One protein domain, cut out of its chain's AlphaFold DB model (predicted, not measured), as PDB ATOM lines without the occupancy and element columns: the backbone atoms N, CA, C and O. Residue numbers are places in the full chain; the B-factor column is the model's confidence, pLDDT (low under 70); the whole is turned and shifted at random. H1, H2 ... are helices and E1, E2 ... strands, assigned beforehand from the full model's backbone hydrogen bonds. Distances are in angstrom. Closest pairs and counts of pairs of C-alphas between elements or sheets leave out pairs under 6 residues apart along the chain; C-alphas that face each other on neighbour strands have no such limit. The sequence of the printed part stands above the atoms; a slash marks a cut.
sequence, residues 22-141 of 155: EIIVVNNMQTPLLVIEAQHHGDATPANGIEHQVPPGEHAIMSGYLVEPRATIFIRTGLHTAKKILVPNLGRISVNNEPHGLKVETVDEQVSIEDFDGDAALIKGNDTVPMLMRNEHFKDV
ATOM      1  N   GLU A  22     188.894 196.629 139.904       88.81
ATOM      2  CA  GLU A  22     188.067 196.157 141.007       88.81
ATOM      3  C   GLU A  22     186.732 196.901 141.004       88.81
ATOM      4  O   GLU A  22     186.701 198.126 140.971       88.81
ATOM      5  N   ILE A  23     185.625 196.166 141.038       91.62
ATOM      6  CA  ILE A  23     184.272 196.721 141.127       91.62
ATOM      7  C   ILE A  23     183.665 196.293 142.450       91.62
ATOM      8  O   ILE A  23     183.673 195.104 142.767       91.62
ATOM      9  N   ILE A  24     183.065 197.224 143.185       95.38
ATOM     10  CA  ILE A  24     182.387 196.920 144.442       95.38
ATOM     11  C   ILE A  24     180.877 196.889 144.209       95.38
ATOM     12  O   ILE A  24     180.252 197.908 143.907       95.38
ATOM     13  N   VAL A  25     180.271 195.720 144.398       97.31
ATOM     14  CA  VAL A  25     178.821 195.526 144.328       97.31
ATOM     15  C   VAL A  25     178.274 195.317 145.732       97.31
ATOM     16  O   VAL A  25     178.657 194.381 146.430       97.31
ATOM     17  N   VAL A  26     177.353 196.182 146.146       97.81
ATOM     18  CA  VAL A  26     176.622 196.065 147.409       97.81
ATOM     19  C   VAL A  26     175.229 195.528 147.117       97.81
ATOM     20  O   VAL A  26     174.361 196.244 146.619       97.81
ATOM     21  N   ASN A  27     175.002 194.260 147.424       97.12
ATOM     22  CA  ASN A  27     173.696 193.634 147.322       97.12
ATOM     23  C   ASN A  27     172.935 193.795 148.648       97.12
ATOM     24  O   ASN A  27     173.171 193.054 149.601       97.12
ATOM     25  N   ASN A  28     171.997 194.742 148.707       96.44
ATOM     26  CA  ASN A  28     171.166 194.978 149.894       96.44
ATOM     27  C   ASN A  28     169.934 194.056 149.963       96.44
ATOM     28  O   ASN A  28     169.065 194.229 150.821       96.44
ATOM     29  N   MET A  29     169.816 193.086 149.055       92.75
ATOM     30  CA  MET A  29     168.749 192.090 149.079       92.75
ATOM     31  C   MET A  29     169.090 190.917 150.001       92.75
ATOM     32  O   MET A  29     170.229 190.722 150.410       92.75
ATOM     33  N   GLN A  30     168.091 190.079 150.284       90.31
ATOM     34  CA  GLN A  30     168.270 188.830 151.037       90.31
ATOM     35  C   GLN A  30     168.665 187.638 150.148       90.31
ATOM     36  O   GLN A  30     168.986 186.568 150.659       90.31
ATOM     37  N   THR A  31     168.636 187.807 148.826       90.00
ATOM     38  CA  THR A  31     168.915 186.763 147.834       90.00
ATOM     39  C   THR A  31     170.148 187.119 147.004       90.00
ATOM     40  O   THR A  31     170.427 188.306 146.812       90.00
ATOM     41  N   PRO A  32     170.889 186.126 146.478       93.69
ATOM     42  CA  PRO A  32     171.993 186.388 145.562       93.69
ATOM     43  C   PRO A  32     171.541 187.157 144.317       93.69
ATOM     44  O   PRO A  32     170.492 186.865 143.738       93.69
ATOM     45  N   LEU A  33     172.359 188.112 143.892       94.94
ATOM     46  CA  LEU A  33     172.205 188.873 142.659       94.94
ATOM     47  C   LEU A  33     173.064 188.240 141.565       94.94
ATOM     48  O   LEU A  33     174.222 187.915 141.812       94.94
ATOM     49  N   LEU A  34     172.528 188.122 140.352       95.62
ATOM     50  CA  LEU A  34     173.326 187.746 139.190       95.62
ATOM     51  C   LEU A  34     173.765 189.003 138.435       95.62
ATOM     52  O   LEU A  34     172.929 189.822 138.051       95.62
ATOM     53  N   VAL A  35     175.070 189.135 138.227       95.75
ATOM     54  CA  VAL A  35     175.693 190.218 137.459       95.75
ATOM     55  C   VAL A  35     176.416 189.601 136.268       95.75
ATOM     56  O   VAL A  35     177.106 188.596 136.425       95.75
ATOM     57  N   ILE A  36     176.260 190.184 135.083       94.62
ATOM     58  CA  ILE A  36     176.951 189.737 133.870       94.62
ATOM     59  C   ILE A  36     178.021 190.759 133.515       94.62
ATOM     60  O   ILE A  36     177.703 191.906 133.223       94.62
ATOM     61  N   GLU A  37     179.282 190.363 133.522       91.75
ATOM     62  CA  GLU A  37     180.400 191.196 133.088       91.75
ATOM     63  C   GLU A  37     180.653 191.005 131.586       91.75
ATOM     64  O   GLU A  37     180.802 189.877 131.114       91.75
ATOM     65  N   ALA A  38     180.698 192.097 130.822       89.12
ATOM     66  CA  ALA A  38     181.019 192.056 129.398       89.12
ATOM     67  C   ALA A  38     182.467 191.591 129.179       89.12
ATOM     68  O   ALA A  38     183.353 191.979 129.921       89.12
ATOM     69  N   GLN A  39     182.756 190.826 128.126       80.44
ATOM     70  CA  GLN A  39     184.154 190.473 127.815       80.44
ATOM     71  C   GLN A  39     184.909 191.583 127.065       80.44
ATOM     72  O   GLN A  39     186.137 191.636 127.095       80.44
ATOM     73  N   HIS A  40     184.184 192.480 126.394       71.69
ATOM     74  CA  HIS A  40     184.754 193.531 125.557       71.69
ATOM     75  C   HIS A  40     184.089 194.874 125.850       71.69
ATOM     76  O   HIS A  40     182.870 194.952 125.941       71.69
ATOM     77  N   HIS A  41     184.882 195.941 125.960       66.56
ATOM     78  CA  HIS A  41     184.364 197.287 126.223       66.56
ATOM     79  C   HIS A  41     183.807 197.969 124.958       66.56
ATOM     80  O   HIS A  41     182.737 198.569 124.992       66.56
ATOM     81  N   GLY A  42     184.515 197.850 123.825       66.06
ATOM     82  CA  GLY A  42     184.162 198.544 122.574       66.06
ATOM     83  C   GLY A  42     182.858 198.068 121.922       66.06
ATOM     84  O   GLY A  42     182.218 198.840 121.218       66.06
ATOM     85  N   ASP A  43     182.459 196.826 122.199       73.38
ATOM     86  CA  ASP A  43     181.170 196.244 121.812       73.38
ATOM     87  C   ASP A  43     180.627 195.432 122.995       73.38
ATOM     88  O   ASP A  43     180.606 194.200 122.999       73.38
ATOM     89  N   ALA A  44     180.326 196.138 124.087       80.94
ATOM     90  CA  ALA A  44     179.873 195.505 125.315       80.94
ATOM     91  C   ALA A  44     178.478 194.912 125.132       80.94
ATOM     92  O   ALA A  44     177.484 195.630 125.007       80.94
ATOM     93  N   THR A  45     178.412 193.586 125.193       85.44
ATOM     94  CA  THR A  45     177.172 192.817 125.127       85.44
ATOM     95  C   THR A  45     177.096 191.859 126.318       85.44
ATOM     96  O   THR A  45     178.135 191.375 126.780       85.44
ATOM     97  N   PRO A  46     175.886 191.536 126.808       87.50
ATOM     98  CA  PRO A  46     175.717 190.488 127.810       87.50
ATOM     99  C   PRO A  46     175.947 189.078 127.235       87.50
ATOM    100  O   PRO A  46     176.170 188.135 127.994       87.50
ATOM    101  N   ALA A  47     175.907 188.904 125.907       84.25
ATOM    102  CA  ALA A  47     176.188 187.624 125.268       84.25
ATOM    103  C   ALA A  47     177.655 187.233 125.491       84.25
ATOM    104  O   ALA A  47     178.566 188.026 125.261       84.25
ATOM    105  N   ASN A  48     177.867 185.993 125.936       80.25
ATOM    106  CA  ASN A  48     179.166 185.457 126.359       80.25
ATOM    107  C   ASN A  48     179.800 186.181 127.562       80.25
ATOM    108  O   ASN A  48     180.969 185.945 127.854       80.25
ATOM    109  N   GLY A  49     179.060 187.032 128.279       85.69
ATOM    110  CA  GLY A  49     179.566 187.673 129.489       85.69
ATOM    111  C   GLY A  49     179.904 186.676 130.605       85.69
ATOM    112  O   GLY A  49     179.428 185.539 130.620       85.69
ATOM    113  N   ILE A  50     180.745 187.103 131.546       89.44
ATOM    114  CA  ILE A  50     181.108 186.318 132.728       89.44
ATOM    115  C   ILE A  50     180.023 186.509 133.790       89.44
ATOM    116  O   ILE A  50     179.668 187.632 134.141       89.44
ATOM    117  N   GLU A  51     179.488 185.404 134.298       93.56
ATOM    118  CA  GLU A  51     178.444 185.414 135.320       93.56
ATOM    119  C   GLU A  51     179.046 185.499 136.723       93.56
ATOM    120  O   GLU A  51     179.853 184.654 137.117       93.56
ATOM    121  N   HIS A  52     178.587 186.471 137.506       94.19
ATOM    122  CA  HIS A  52     178.973 186.666 138.898       94.19
ATOM    123  C   HIS A  52     177.751 186.533 139.800       94.19
ATOM    124  O   HIS A  52     176.791 187.297 139.690       94.19
ATOM    125  N   GLN A  53     177.788 185.560 140.709       95.44
ATOM    126  CA  GLN A  53     176.793 185.419 141.771       95.44
ATOM    127  C   GLN A  53     177.236 186.244 142.977       95.44
ATOM    128  O   GLN A  53     178.143 185.852 143.712       95.44
ATOM    129  N   VAL A  54     176.585 187.383 143.182       96.06
ATOM    130  CA  VAL A  54     176.884 188.322 144.260       96.06
ATOM    131  C   VAL A  54     175.986 188.015 145.464       96.06
ATOM    132  O   VAL A  54     174.775 188.266 145.408       96.06
ATOM    133  N   PRO A  55     176.526 187.460 146.566       95.94
ATOM    134  CA  PRO A  55     175.736 187.192 147.766       95.94
ATOM    135  C   PRO A  55     175.255 188.499 148.421       95.94
ATOM    136  O   PRO A  55     175.784 189.565 148.111       95.94
ATOM    137  N   PRO A  56     174.268 188.445 149.335       96.06
ATOM    138  CA  PRO A  56     173.907 189.585 150.177       96.06
ATOM    139  C   PRO A  56     175.124 190.212 150.874       96.06
ATOM    140  O   PRO A  56     175.945 189.497 151.451       96.06
ATOM    141  N   GLY A  57     175.209 191.543 150.860       95.94
ATOM    142  CA  GLY A  57     176.328 192.315 151.399       95.94
ATOM    143  C   GLY A  57     177.252 192.887 150.322       95.94
ATOM    144  O   GLY A  57     176.853 193.101 149.181       95.94
ATOM    145  N   GLU A  58     178.485 193.191 150.715       96.44
ATOM    146  CA  GLU A  58     179.502 193.775 149.838       96.44
ATOM    147  C   GLU A  58     180.360 192.688 149.185       96.44
ATOM    148  O   GLU A  58     180.838 191.770 149.856       96.44
ATOM    149  N   HIS A  59     180.565 192.800 147.875       95.94
ATOM    150  CA  HIS A  59     181.357 191.861 147.093       95.94
ATOM    151  C   HIS A  59     182.196 192.592 146.048       95.94
ATOM    152  O   HIS A  59     181.685 193.448 145.326       95.94
ATOM    153  N   ALA A  60     183.472 192.224 145.951       93.56
ATOM    154  CA  ALA A  60     184.383 192.762 144.953       93.56
ATOM    155  C   ALA A  60     184.472 191.818 143.747       93.56
ATOM    156  O   ALA A  60     184.763 190.632 143.904       93.56
ATOM    157  N   ILE A  61     184.252 192.350 142.547       91.12
ATOM    158  CA  ILE A  61     184.450 191.648 141.277       91.12
ATOM    159  C   ILE A  61     185.769 192.130 140.673       91.12
ATOM    160  O   ILE A  61     185.961 193.328 140.468       91.12
ATOM    161  N   MET A  62     186.678 191.190 140.403       87.94
ATOM    162  CA  MET A  62     187.943 191.460 139.719       87.94
ATOM    163  C   MET A  62     187.747 191.324 138.219       87.94
ATOM    164  O   MET A  62     187.525 190.224 137.714       87.94
ATOM    165  N   SER A  63     187.884 192.439 137.525       81.56
ATOM    166  CA  SER A  63     187.702 192.541 136.093       81.56
ATOM    167  C   SER A  63     189.040 192.793 135.401       81.56
ATOM    168  O   SER A  63     189.853 193.588 135.873       81.56
ATOM    169  N   GLY A  64     189.313 192.095 134.301       70.56
ATOM    170  CA  GLY A  64     190.565 192.236 133.555       70.56
ATOM    171  C   GLY A  64     190.311 192.668 132.116       70.56
ATOM    172  O   GLY A  64     189.818 191.858 131.340       70.56
ATOM    173  N   TYR A  65     190.716 193.889 131.736       61.91
ATOM    174  CA  TYR A  65     190.648 194.363 130.341       61.91
ATOM    175  C   TYR A  65     191.937 194.975 129.806       61.91
ATOM    176  O   TYR A  65     192.483 195.909 130.384       61.91
ATOM    177  N   LEU A  66     192.364 194.525 128.626       50.91
ATOM    178  CA  LEU A  66     193.532 195.059 127.924       50.91
ATOM    179  C   LEU A  66     193.390 196.553 127.552       50.91
ATOM    180  O   LEU A  66     194.399 197.246 127.419       50.91
ATOM    181  N   VAL A  67     192.158 197.046 127.370       49.84
ATOM    182  CA  VAL A  67     191.860 198.393 126.865       49.84
ATOM    183  C   VAL A  67     190.753 199.030 127.716       49.84
ATOM    184  O   VAL A  67     189.614 198.584 127.674       49.84
ATOM    185  N   GLU A  68     191.130 200.090 128.438       54.72
ATOM    186  CA  GLU A  68     190.351 200.926 129.375       54.72
ATOM    187  C   GLU A  68     190.115 200.388 130.806       54.72
ATOM    188  O   GLU A  68     189.762 199.230 131.001       54.72
ATOM    189  N   PRO A  69     190.255 201.243 131.848       66.94
ATOM    190  CA  PRO A  69     190.118 200.848 133.254       66.94
ATOM    191  C   PRO A  69     188.651 200.761 133.717       66.94
ATOM    192  O   PRO A  69     188.376 200.909 134.911       66.94
ATOM    193  N   ARG A  70     187.697 200.593 132.794       77.62
ATOM    194  CA  ARG A  70     186.262 200.558 133.095       77.62
ATOM    195  C   ARG A  70     185.688 199.199 132.746       77.62
ATOM    196  O   ARG A  70     185.836 198.722 131.627       77.62
ATOM    197  N   ALA A  71     184.985 198.615 133.699       87.44
ATOM    198  CA  ALA A  71     184.207 197.422 133.467       87.44
ATOM    199  C   ALA A  71     182.800 197.774 133.013       87.44
ATOM    200  O   ALA A  71     182.198 198.722 133.513       87.44
ATOM    201  N   THR A  72     182.268 196.986 132.082       91.19
ATOM    202  CA  THR A  72     180.851 197.055 131.735       91.19
ATOM    203  C   THR A  72     180.148 195.848 132.324       91.19
ATOM    204  O   THR A  72     180.493 194.711 132.008       91.19
ATOM    205  N   ILE A  73     179.159 196.099 133.172       93.69
ATOM    206  CA  ILE A  73     178.334 195.055 133.769       93.69
ATOM    207  C   ILE A  73     176.866 195.264 133.411       93.69
ATOM    208  O   ILE A  73     176.393 196.390 133.243       93.69
ATOM    209  N   PHE A  74     176.138 194.161 133.315       96.06
ATOM    210  CA  PHE A  74     174.714 194.119 133.046       96.06
ATOM    211  C   PHE A  74     173.989 193.463 134.210       96.06
ATOM    212  O   PHE A  74     174.412 192.425 134.727       96.06
ATOM    213  N   ILE A  75     172.872 194.064 134.607       96.38
ATOM    214  CA  ILE A  75     172.007 193.543 135.662       96.38
ATOM    215  C   ILE A  75     170.579 193.542 135.144       96.38
ATOM    216  O   ILE A  75     170.055 194.587 134.755       96.38
ATOM    217  N   ARG A  76     169.927 192.378 135.171       95.00
ATOM    218  CA  ARG A  76     168.490 192.299 134.913       95.00
ATOM    219  C   ARG A  76     167.734 192.803 136.133       95.00
ATOM    220  O   ARG A  76     167.771 192.186 137.194       95.00
ATOM    221  N   THR A  77     167.068 193.941 135.978       94.06
ATOM    222  CA  THR A  77     166.386 194.639 137.070       94.06
ATOM    223  C   THR A  77     164.913 194.282 137.176       94.06
ATOM    224  O   THR A  77     164.344 194.394 138.251       94.06
ATOM    225  N   GLY A  78     164.286 193.822 136.101       91.94
ATOM    226  CA  GLY A  78     162.880 193.434 136.068       91.94
ATOM    227  C   GLY A  78     162.607 192.488 134.906       91.94
ATOM    228  O   GLY A  78     163.515 192.144 134.146       91.94
ATOM    229  N   LEU A  79     161.365 192.009 134.775       90.75
ATOM    230  CA  LEU A  79     161.021 191.007 133.754       90.75
ATOM    231  C   LEU A  79     161.426 191.455 132.342       90.75
ATOM    232  O   LEU A  79     161.960 190.645 131.585       90.75
ATOM    233  N   HIS A  80     161.249 192.745 132.051       91.81
ATOM    234  CA  HIS A  80     161.531 193.378 130.759       91.81
ATOM    235  C   HIS A  80     162.484 194.575 130.872       91.81
ATOM    236  O   HIS A  80     162.554 195.392 129.964       91.81
ATOM    237  N   THR A  81     163.184 194.722 132.000       93.50
ATOM    238  CA  THR A  81     164.107 195.841 132.219       93.50
ATOM    239  C   THR A  81     165.458 195.335 132.688       93.50
ATOM    240  O   THR A  81     165.563 194.393 133.480       93.50
ATOM    241  N   ALA A  82     166.507 195.980 132.199       95.69
ATOM    242  CA  ALA A  82     167.871 195.727 132.610       95.69
ATOM    243  C   ALA A  82     168.676 197.022 132.562       95.69
ATOM    244  O   ALA A  82     168.295 197.985 131.895       95.69
ATOM    245  N   LYS A  83     169.798 197.033 133.274       97.00
ATOM    246  CA  LYS A  83     170.735 198.153 133.300       97.00
ATOM    247  C   LYS A  83     172.060 197.742 132.682       97.00
ATOM    248  O   LYS A  83     172.548 196.643 132.954       97.00
ATOM    249  N   LYS A  84     172.638 198.648 131.898       95.50
ATOM    250  CA  LYS A  84     174.040 198.635 131.478       95.50
ATOM    251  C   LYS A  84     174.791 199.613 132.368       95.50
ATOM    252  O   LYS A  84     174.371 200.756 132.525       95.50
ATOM    253  N   ILE A  85     175.878 199.161 132.976       95.06
ATOM    254  CA  ILE A  85     176.586 199.943 133.983       95.06
ATOM    255  C   ILE A  85     178.064 199.972 133.627       95.06
ATOM    256  O   ILE A  85     178.693 198.921 133.514       95.06
ATOM    257  N   LEU A  86     178.612 201.173 133.466       92.50
ATOM    258  CA  LEU A  86     180.038 201.387 133.251       92.50
ATOM    259  C   LEU A  86     180.665 201.788 134.582       92.50
ATOM    260  O   LEU A  86     180.329 202.835 135.136       92.50
ATOM    261  N   VAL A  87     181.566 200.953 135.092       91.81
ATOM    262  CA  VAL A  87     182.147 201.086 136.429       91.81
ATOM    263  C   VAL A  87     183.659 201.294 136.321       91.81
ATOM    264  O   VAL A  87     184.342 200.435 135.760       91.81
ATOM    265  N   PRO A  88     184.216 202.412 136.820       89.88
ATOM    266  CA  PRO A  88     185.660 202.604 136.886       89.88
ATOM    267  C   PRO A  88     186.287 201.710 137.960       89.88
ATOM    268  O   PRO A  88     185.596 201.104 138.776       89.88
ATOM    269  N   ASN A  89     187.617 201.654 137.990       88.31
ATOM    270  CA  ASN A  89     188.338 200.968 139.059       88.31
ATOM    271  C   ASN A  89     187.979 201.530 140.444       88.31
ATOM    272  O   ASN A  89     188.011 202.742 140.644       88.31
ATOM    273  N   LEU A  90     187.687 200.628 141.381       89.25
ATOM    274  CA  LEU A  90     187.144 200.870 142.722       89.25
ATOM    275  C   LEU A  90     185.746 201.508 142.746       89.25
ATOM    276  O   LEU A  90     185.278 201.925 143.808       89.25
ATOM    277  N   GLY A  91     185.062 201.553 141.600       92.44
ATOM    278  CA  GLY A  91     183.706 202.069 141.506       92.44
ATOM    279  C   GLY A  91     182.720 201.202 142.284       92.44
ATOM    280  O   GLY A  91     182.835 199.972 142.333       92.44
ATOM    281  N   ARG A  92     181.735 201.855 142.909       95.81
ATOM    282  CA  ARG A  92     180.780 201.204 143.815       95.81
ATOM    283  C   ARG A  92     179.351 201.337 143.317       95.81
ATOM    284  O   ARG A  92     178.883 202.443 143.057       95.81
ATOM    285  N   ILE A  93     178.621 200.229 143.284       97.75
ATOM    286  CA  ILE A  93     177.177 200.213 143.027       97.75
ATOM    287  C   ILE A  93     176.425 199.541 144.171       97.75
ATOM    288  O   ILE A  93     176.934 198.629 144.817       97.75
ATOM    289  N   SER A  94     175.200 199.994 144.416       97.94
ATOM    290  CA  SER A  94     174.263 199.397 145.366       97.94
ATOM    291  C   SER A  94     173.032 198.889 144.631       97.94
ATOM    292  O   SER A  94     172.489 199.585 143.775       97.94
ATOM    293  N   VAL A  95     172.580 197.691 144.986       97.38
ATOM    294  CA  VAL A  95     171.379 197.071 144.425       97.38
ATOM    295  C   VAL A  95     170.367 196.836 145.535       97.38
ATOM    296  O   VAL A  95     170.659 196.169 146.528       97.38
ATOM    297  N   ASN A  96     169.176 197.400 145.359       95.31
ATOM    298  CA  ASN A  96     168.079 197.381 146.319       95.31
ATOM    299  C   ASN A  96     166.842 196.706 145.715       95.31
ATOM    300  O   ASN A  96     166.636 196.744 144.502       95.31
ATOM    301  N   ASN A  97     165.983 196.142 146.565       91.25
ATOM    302  CA  ASN A  97     164.658 195.703 146.132       91.25
ATOM    303  C   ASN A  97     163.770 196.911 145.815       91.25
ATOM    304  O   ASN A  97     163.713 197.871 146.585       91.25
ATOM    305  N   GLU A  98     162.996 196.797 144.746       88.62
ATOM    306  CA  GLU A  98     161.876 197.673 144.428       88.62
ATOM    307  C   GLU A  98     160.584 196.857 144.298       88.62
ATOM    308  O   GLU A  98     160.631 195.645 144.060       88.62
ATOM    309  N   PRO A  99     159.401 197.494 144.419       82.12
ATOM    310  CA  PRO A  99     158.130 196.798 144.260       82.12
ATOM    311  C   PRO A  99     158.057 195.987 142.967       82.12
ATOM    312  O   PRO A  99     157.530 194.884 142.997       82.12
ATOM    313  N   HIS A 100     158.637 196.468 141.866       81.31
ATOM    314  CA  HIS A 100     158.605 195.803 140.560       81.31
ATOM    315  C   HIS A 100     159.992 195.389 140.047       81.31
ATOM    316  O   HIS A 100     160.243 195.442 138.847       81.31
ATOM    317  N   GLY A 101     160.878 194.947 140.945       88.06
ATOM    318  CA  GLY A 101     162.184 194.415 140.561       88.06
ATOM    319  C   GLY A 101     163.312 194.951 141.427       88.06
ATOM    320  O   GLY A 101     163.239 194.880 142.653       88.06
ATOM    321  N   LEU A 102     164.358 195.455 140.782       93.31
ATOM    322  CA  LEU A 102     165.588 195.924 141.400       93.31
ATOM    323  C   LEU A 102     165.881 197.365 141.017       93.31
ATOM    324  O   LEU A 102     165.768 197.753 139.855       93.31
ATOM    325  N   LYS A 103     166.386 198.110 141.993       95.44
ATOM    326  CA  LYS A 103     166.961 199.431 141.793       95.44
ATOM    327  C   LYS A 103     168.473 199.341 141.869       95.44
ATOM    328  O   LYS A 103     168.999 198.820 142.851       95.44
ATOM    329  N   VAL A 104     169.158 199.871 140.862       97.00
ATOM    330  CA  VAL A 104     170.616 200.029 140.875       97.00
ATOM    331  C   VAL A 104     170.936 201.501 141.081       97.00
ATOM    332  O   VAL A 104     170.422 202.354 140.360       97.00
ATOM    333  N   GLU A 105     171.773 201.792 142.068       97.19
ATOM    334  CA  GLU A 105     172.174 203.147 142.441       97.19
ATOM    335  C   GLU A 105     173.677 203.211 142.692       97.19
ATOM    336  O   GLU A 105     174.338 202.208 142.968       97.19
ATOM    337  N   THR A 106     174.227 204.415 142.639       97.00
ATOM    338  CA  THR A 106     175.620 204.686 142.979       97.00
ATOM    339  C   THR A 106     175.735 206.071 143.603       97.00
ATOM    340  O   THR A 106     174.896 206.940 143.371       97.00
ATOM    341  N   VAL A 107     176.766 206.254 144.425       93.19
ATOM    342  CA  VAL A 107     177.204 207.564 144.933       93.19
ATOM    343  C   VAL A 107     178.479 208.039 144.232       93.19
ATOM    344  O   VAL A 107     178.966 209.126 144.524       93.19
ATOM    345  N   ASP A 108     179.039 207.208 143.354       92.44
ATOM    346  CA  ASP A 108     180.243 207.499 142.594       92.44
ATOM    347  C   ASP A 108     179.863 208.190 141.280       92.44
ATOM    348  O   ASP A 108     179.197 207.610 140.424       92.44
ATOM    349  N   GLU A 109     180.296 209.440 141.122       92.50
ATOM    350  CA  GLU A 109     179.999 210.277 139.954       92.50
ATOM    351  C   GLU A 109     180.603 209.736 138.649       92.50
ATOM    352  O   GLU A 109     180.187 210.133 137.560       92.50
ATOM    353  N   GLN A 110     181.598 208.849 138.735       90.12
ATOM    354  CA  GLN A 110     182.255 208.265 137.567       90.12
ATOM    355  C   GLN A 110     181.578 206.982 137.068       90.12
ATOM    356  O   GLN A 110     181.955 206.475 136.006       90.12
ATOM    357  N   VAL A 111     180.594 206.460 137.806       94.31
ATOM    358  CA  VAL A 111     179.780 205.316 137.392       94.31
ATOM    359  C   VAL A 111     178.628 205.804 136.514       94.31
ATOM    360  O   VAL A 111     177.826 206.636 136.933       94.31
ATOM    361  N   SER A 112     178.502 205.243 135.307       94.56
ATOM    362  CA  SER A 112     177.320 205.461 134.457       94.56
ATOM    363  C   SER A 112     176.338 204.311 134.635       94.56
ATOM    364  O   SER A 112     176.734 203.154 134.497       94.56
ATOM    365  N   ILE A 113     175.070 204.613 134.927       96.75
ATOM    366  CA  ILE A 113     173.972 203.641 134.981       96.75
ATOM    367  C   ILE A 113     172.968 204.025 133.899       96.75
ATOM    368  O   ILE A 113     172.279 205.037 134.010       96.75
ATOM    369  N   GLU A 114     172.863 203.190 132.876       96.12
ATOM    370  CA  GLU A 114     172.009 203.405 131.714       96.12
ATOM    371  C   GLU A 114     170.966 202.288 131.619       96.12
ATOM    372  O   GLU A 114     171.190 201.156 132.068       96.12
ATOM    373  N   ASP A 115     169.805 202.600 131.045       96.12
ATOM    374  CA  ASP A 115     168.879 201.561 130.604       96.12
ATOM    375  C   ASP A 115     169.534 200.731 129.499       96.12
ATOM    376  O   ASP A 115     170.215 201.254 128.620       96.12
ATOM    377  N   PHE A 116     169.372 199.413 129.571       94.56
ATOM    378  CA  PHE A 116     169.818 198.549 128.491       94.56
ATOM    379  C   PHE A 116     168.796 198.610 127.355       94.56
ATOM    380  O   PHE A 116     167.669 198.154 127.520       94.56
ATOM    381  N   ASP A 117     169.211 199.143 126.206       89.88
ATOM    382  CA  ASP A 117     168.353 199.288 125.019       89.88
ATOM    383  C   ASP A 117     168.033 197.957 124.313       89.88
ATOM    384  O   ASP A 117     167.204 197.911 123.406       89.88
ATOM    385  N   GLY A 118     168.719 196.872 124.685       89.56
ATOM    386  CA  GLY A 118     168.458 195.538 124.155       89.56
ATOM    387  C   GLY A 118     167.399 194.776 124.947       89.56
ATOM    388  O   GLY A 118     166.847 195.238 125.943       89.56
ATOM    389  N   ASP A 119     167.148 193.542 124.526       91.12
ATOM    390  CA  ASP A 119     166.194 192.678 125.207       91.12
ATOM    391  C   ASP A 119     166.732 192.191 126.564       91.12
ATOM    392  O   ASP A 119     167.692 191.417 126.646       91.12
ATOM    393  N   ALA A 120     166.078 192.618 127.645       92.25
ATOM    394  CA  ALA A 120     166.419 192.240 129.011       92.25
ATOM    395  C   ALA A 120     166.391 190.719 129.249       92.25
ATOM    396  O   ALA A 120     167.104 190.232 130.126       92.25
ATOM    397  N   ALA A 121     165.610 189.950 128.482       90.62
ATOM    398  CA  ALA A 121     165.555 188.496 128.604       90.62
ATOM    399  C   ALA A 121     166.843 187.790 128.146       90.62
ATOM    400  O   ALA A 121     167.067 186.639 128.525       90.62
ATOM    401  N   LEU A 122     167.720 188.481 127.407       89.44
ATOM    402  CA  LEU A 122     169.073 188.006 127.090       89.44
ATOM    403  C   LEU A 122     169.987 187.979 128.319       89.44
ATOM    404  O   LEU A 122     170.985 187.259 128.340       89.44
ATOM    405  N   ILE A 123     169.651 188.755 129.349       91.81
ATOM    406  CA  ILE A 123     170.402 188.831 130.596       91.81
ATOM    407  C   ILE A 123     169.757 187.851 131.578       91.81
ATOM    408  O   ILE A 123     168.551 187.876 131.846       91.81
ATOM    409  N   LYS A 124     170.558 186.942 132.131       90.88
ATOM    410  CA  LYS A 124     170.078 186.044 133.185       90.88
ATOM    411  C   LYS A 124     169.829 186.838 134.470       90.88
ATOM    412  O   LYS A 124     170.474 187.850 134.729       90.88
ATOM    413  N   GLY A 125     168.921 186.350 135.307       89.88
ATOM    414  CA  GLY A 125     168.632 186.937 136.612       89.88
ATOM    415  C   GLY A 125     168.162 185.879 137.603       89.88
ATOM    416  O   GLY A 125     167.689 184.817 137.200       89.88
ATOM    417  N   ASN A 126     168.279 186.185 138.894       91.06
ATOM    418  CA  ASN A 126     167.708 185.374 139.967       91.06
ATOM    419  C   ASN A 126     166.386 185.993 140.417       91.06
ATOM    420  O   ASN A 126     166.352 187.189 140.705       91.06
ATOM    421  N   ASP A 127     165.327 185.188 140.520       88.06
ATOM    422  CA  ASP A 127     164.025 185.676 140.980       88.06
ATOM    423  C   ASP A 127     164.151 186.365 142.346       88.06
ATOM    424  O   ASP A 127     164.762 185.845 143.285       88.06
ATOM    425  N   THR A 128     163.565 187.553 142.454       83.81
ATOM    426  CA  THR A 128     163.592 188.346 143.684       83.81
ATOM    427  C   THR A 128     162.438 187.946 144.599       83.81
ATOM    428  O   THR A 128     161.405 187.458 144.140       83.81
ATOM    429  N   VAL A 129     162.559 188.195 145.907       85.25
ATOM    430  CA  VAL A 129     161.460 187.919 146.855       85.25
ATOM    431  C   VAL A 129     160.144 188.605 146.439       85.25
ATOM    432  O   VAL A 129     159.123 187.916 146.406       85.25
ATOM    433  N   PRO A 130     160.124 189.900 146.046       85.19
ATOM    434  CA  PRO A 130     158.906 190.531 145.535       85.19
ATOM    435  C   PRO A 130     158.303 189.828 144.311       85.19
ATOM    436  O   PRO A 130     157.082 189.710 144.224       85.19
ATOM    437  N   MET A 131     159.131 189.337 143.383       86.12
ATOM    438  CA  MET A 131     158.661 188.593 142.206       86.12
ATOM    439  C   MET A 131     158.057 187.241 142.591       86.12
ATOM    440  O   MET A 131     156.956 186.910 142.150       86.12
ATOM    441  N   LEU A 132     158.713 186.501 143.490       86.44
ATOM    442  CA  LEU A 132     158.207 185.223 143.993       86.44
ATOM    443  C   LEU A 132     156.846 185.381 144.686       86.44
ATOM    444  O   LEU A 132     155.960 184.553 144.494       86.44
ATOM    445  N   MET A 133     156.640 186.468 145.437       87.31
ATOM    446  CA  MET A 133     155.344 186.772 146.063       87.31
ATOM    447  C   MET A 133     154.225 187.048 145.049       87.31
ATOM    448  O   MET A 133     153.053 186.864 145.376       87.31
ATOM    449  N   ARG A 134     154.568 187.481 143.831       86.75
ATOM    450  CA  ARG A 134     153.628 187.701 142.721       86.75
ATOM    451  C   ARG A 134     153.537 186.524 141.749       86.75
ATOM    452  O   ARG A 134     152.781 186.612 140.787       86.75
ATOM    453  N   ASN A 135     154.264 185.434 142.003       87.88
ATOM    454  CA  ASN A 135     154.381 184.297 141.087       87.88
ATOM    455  C   ASN A 135     154.899 184.716 139.690       87.88
ATOM    456  O   ASN A 135     154.424 184.231 138.664       87.88
ATOM    457  N   GLU A 136     155.855 185.648 139.671       88.31
ATOM    458  CA  GLU A 136     156.592 186.104 138.489       88.31
ATOM    459  C   GLU A 136     157.994 185.482 138.489       88.31
ATOM    460  O   GLU A 136     158.668 185.489 139.522       88.31
ATOM    461  N   HIS A 137     158.468 185.005 137.334       88.44
ATOM    462  CA  HIS A 137     159.812 184.440 137.207       88.44
ATOM    463  C   HIS A 137     160.550 184.957 135.972       88.44
ATOM    464  O   HIS A 137     159.976 185.080 134.891       88.44
ATOM    465  N   PHE A 138     161.863 185.169 136.089       89.12
ATOM    466  CA  PHE A 138     162.692 185.586 134.953       89.12
ATOM    467  C   PHE A 138     162.733 184.558 133.822       89.12
ATOM    468  O   PHE A 138     162.816 184.934 132.654       89.12
ATOM    469  N   LYS A 139     162.647 183.267 134.165       86.44
ATOM    470  CA  LYS A 139     162.634 182.147 133.210       86.44
ATOM    471  C   LYS A 139     161.372 182.088 132.341       86.44
ATOM    472  O   LYS A 139     161.381 181.394 131.330       86.44
ATOM    473  N   ASP A 140     160.299 182.767 132.749       85.62
ATOM    474  CA  ASP A 140     159.019 182.742 132.034       85.62
ATOM    475  C   ASP A 140     159.009 183.728 130.855       85.62
ATOM    476  O   ASP A 140     158.134 183.661 129.992       85.62
ATOM    477  N   VAL A 141     160.003 184.620 130.788       84.94
ATOM    478  CA  VAL A 141     160.186 185.574 129.695       84.94
ATOM    479  C   VAL A 141     161.328 185.089 128.808       84.94
ATOM    480  O   VAL A 141     162.487 185.071 129.226       84.94
TER     481      VAL A 141
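What this domain is: This is residues 22 to 141 of the 155 residues of the protein "Ycf45 protein" of Symbiodinium pilosum (UniProt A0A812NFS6). Two strongly twisted sheets lie partly face to face as a loose sandwich, E3, E2, E5, E6 and E9 in one and E4, E1, E7 and E8 in the other, with edge strand E3 near E4 and E9 near E8. The short helix H1 sits at one end of the long axis, beside the turn of hairpin E7 and E8. The printed part has 120 residues with nine named strands, E1 to E9, followed by one named helix, H1; the class is mostly strand. The sheet E3, E2, E5, E6, E9 is antiparallel and the sheet E4, E1, E7, E8 is mixed. The whole is compact, with a radius of gyration of the C-alphas of 13.4 A, yet elongated, spanning 42 by 26 by 21 A.

How they stand to each other: E1, residues 22 to 27, is parallel to E7, residues 91 to 98, with N 26 and O 93 2.8 A apart, and antiparallel to E4, residues 57 to 64, with N 25 and O 59 2.8 A apart. E2, residues 33 to 37, and E3, residues 50 to 54, form a hairpin, with N 35 and O 52 2.9 A apart. E2 is also antiparallel to E5, residues 70 to 78, with N 74 and O 36 2.7 A apart. E5 and E6, residues 81 to 88, form a hairpin, with N 73 and O 85 2.9 A apart. E7 and E8, residues 101 to 105, form a hairpin, with N 96 and O 103 2.9 A apart. E9, residues 112 to 115, is antiparallel to E6, with N 84 and O 114 2.9 A apart. Between the sheets, the closest C-alphas of E5 and E8, those of Thr 77 and Leu 102, are 4.6 A apart. E5 and E7 are near each other, with 8 pairs of C-alphas within 10 A. H1, residues 129 to 133, only grazes the sheet E4, E1, E7, E8 with residues 129 to 131, and its O i to N i+4 pair is within hydrogen-bond range.

Where its parts are: E1 begins at C-alpha 22 (188.067, 196.157, 141.007) and is 15.9 A long; E2 measures 12.8 A, E3 12.4 A and E4 22.8 A. E5, the longest strand by residues, is 24.6 A, E6 23.1 A and E7 22.5 A. E8 is 13.4 A and E9 10.1 A, and H1, 6.3 A, ends at C-alpha 133 (155.344, 186.772, 146.063).

The domain as a whole: The C-alphas of Leu 66 and Arg 134, the two farthest apart, are 43.2 A from each other. The printed part has no cut. The links E2 to E3 and E9 to H1 are long, with 12 and 13 residues. The mean pLDDT of the printed part is 89.0, and residues 41 to 42 and 65 to 69 are under 70.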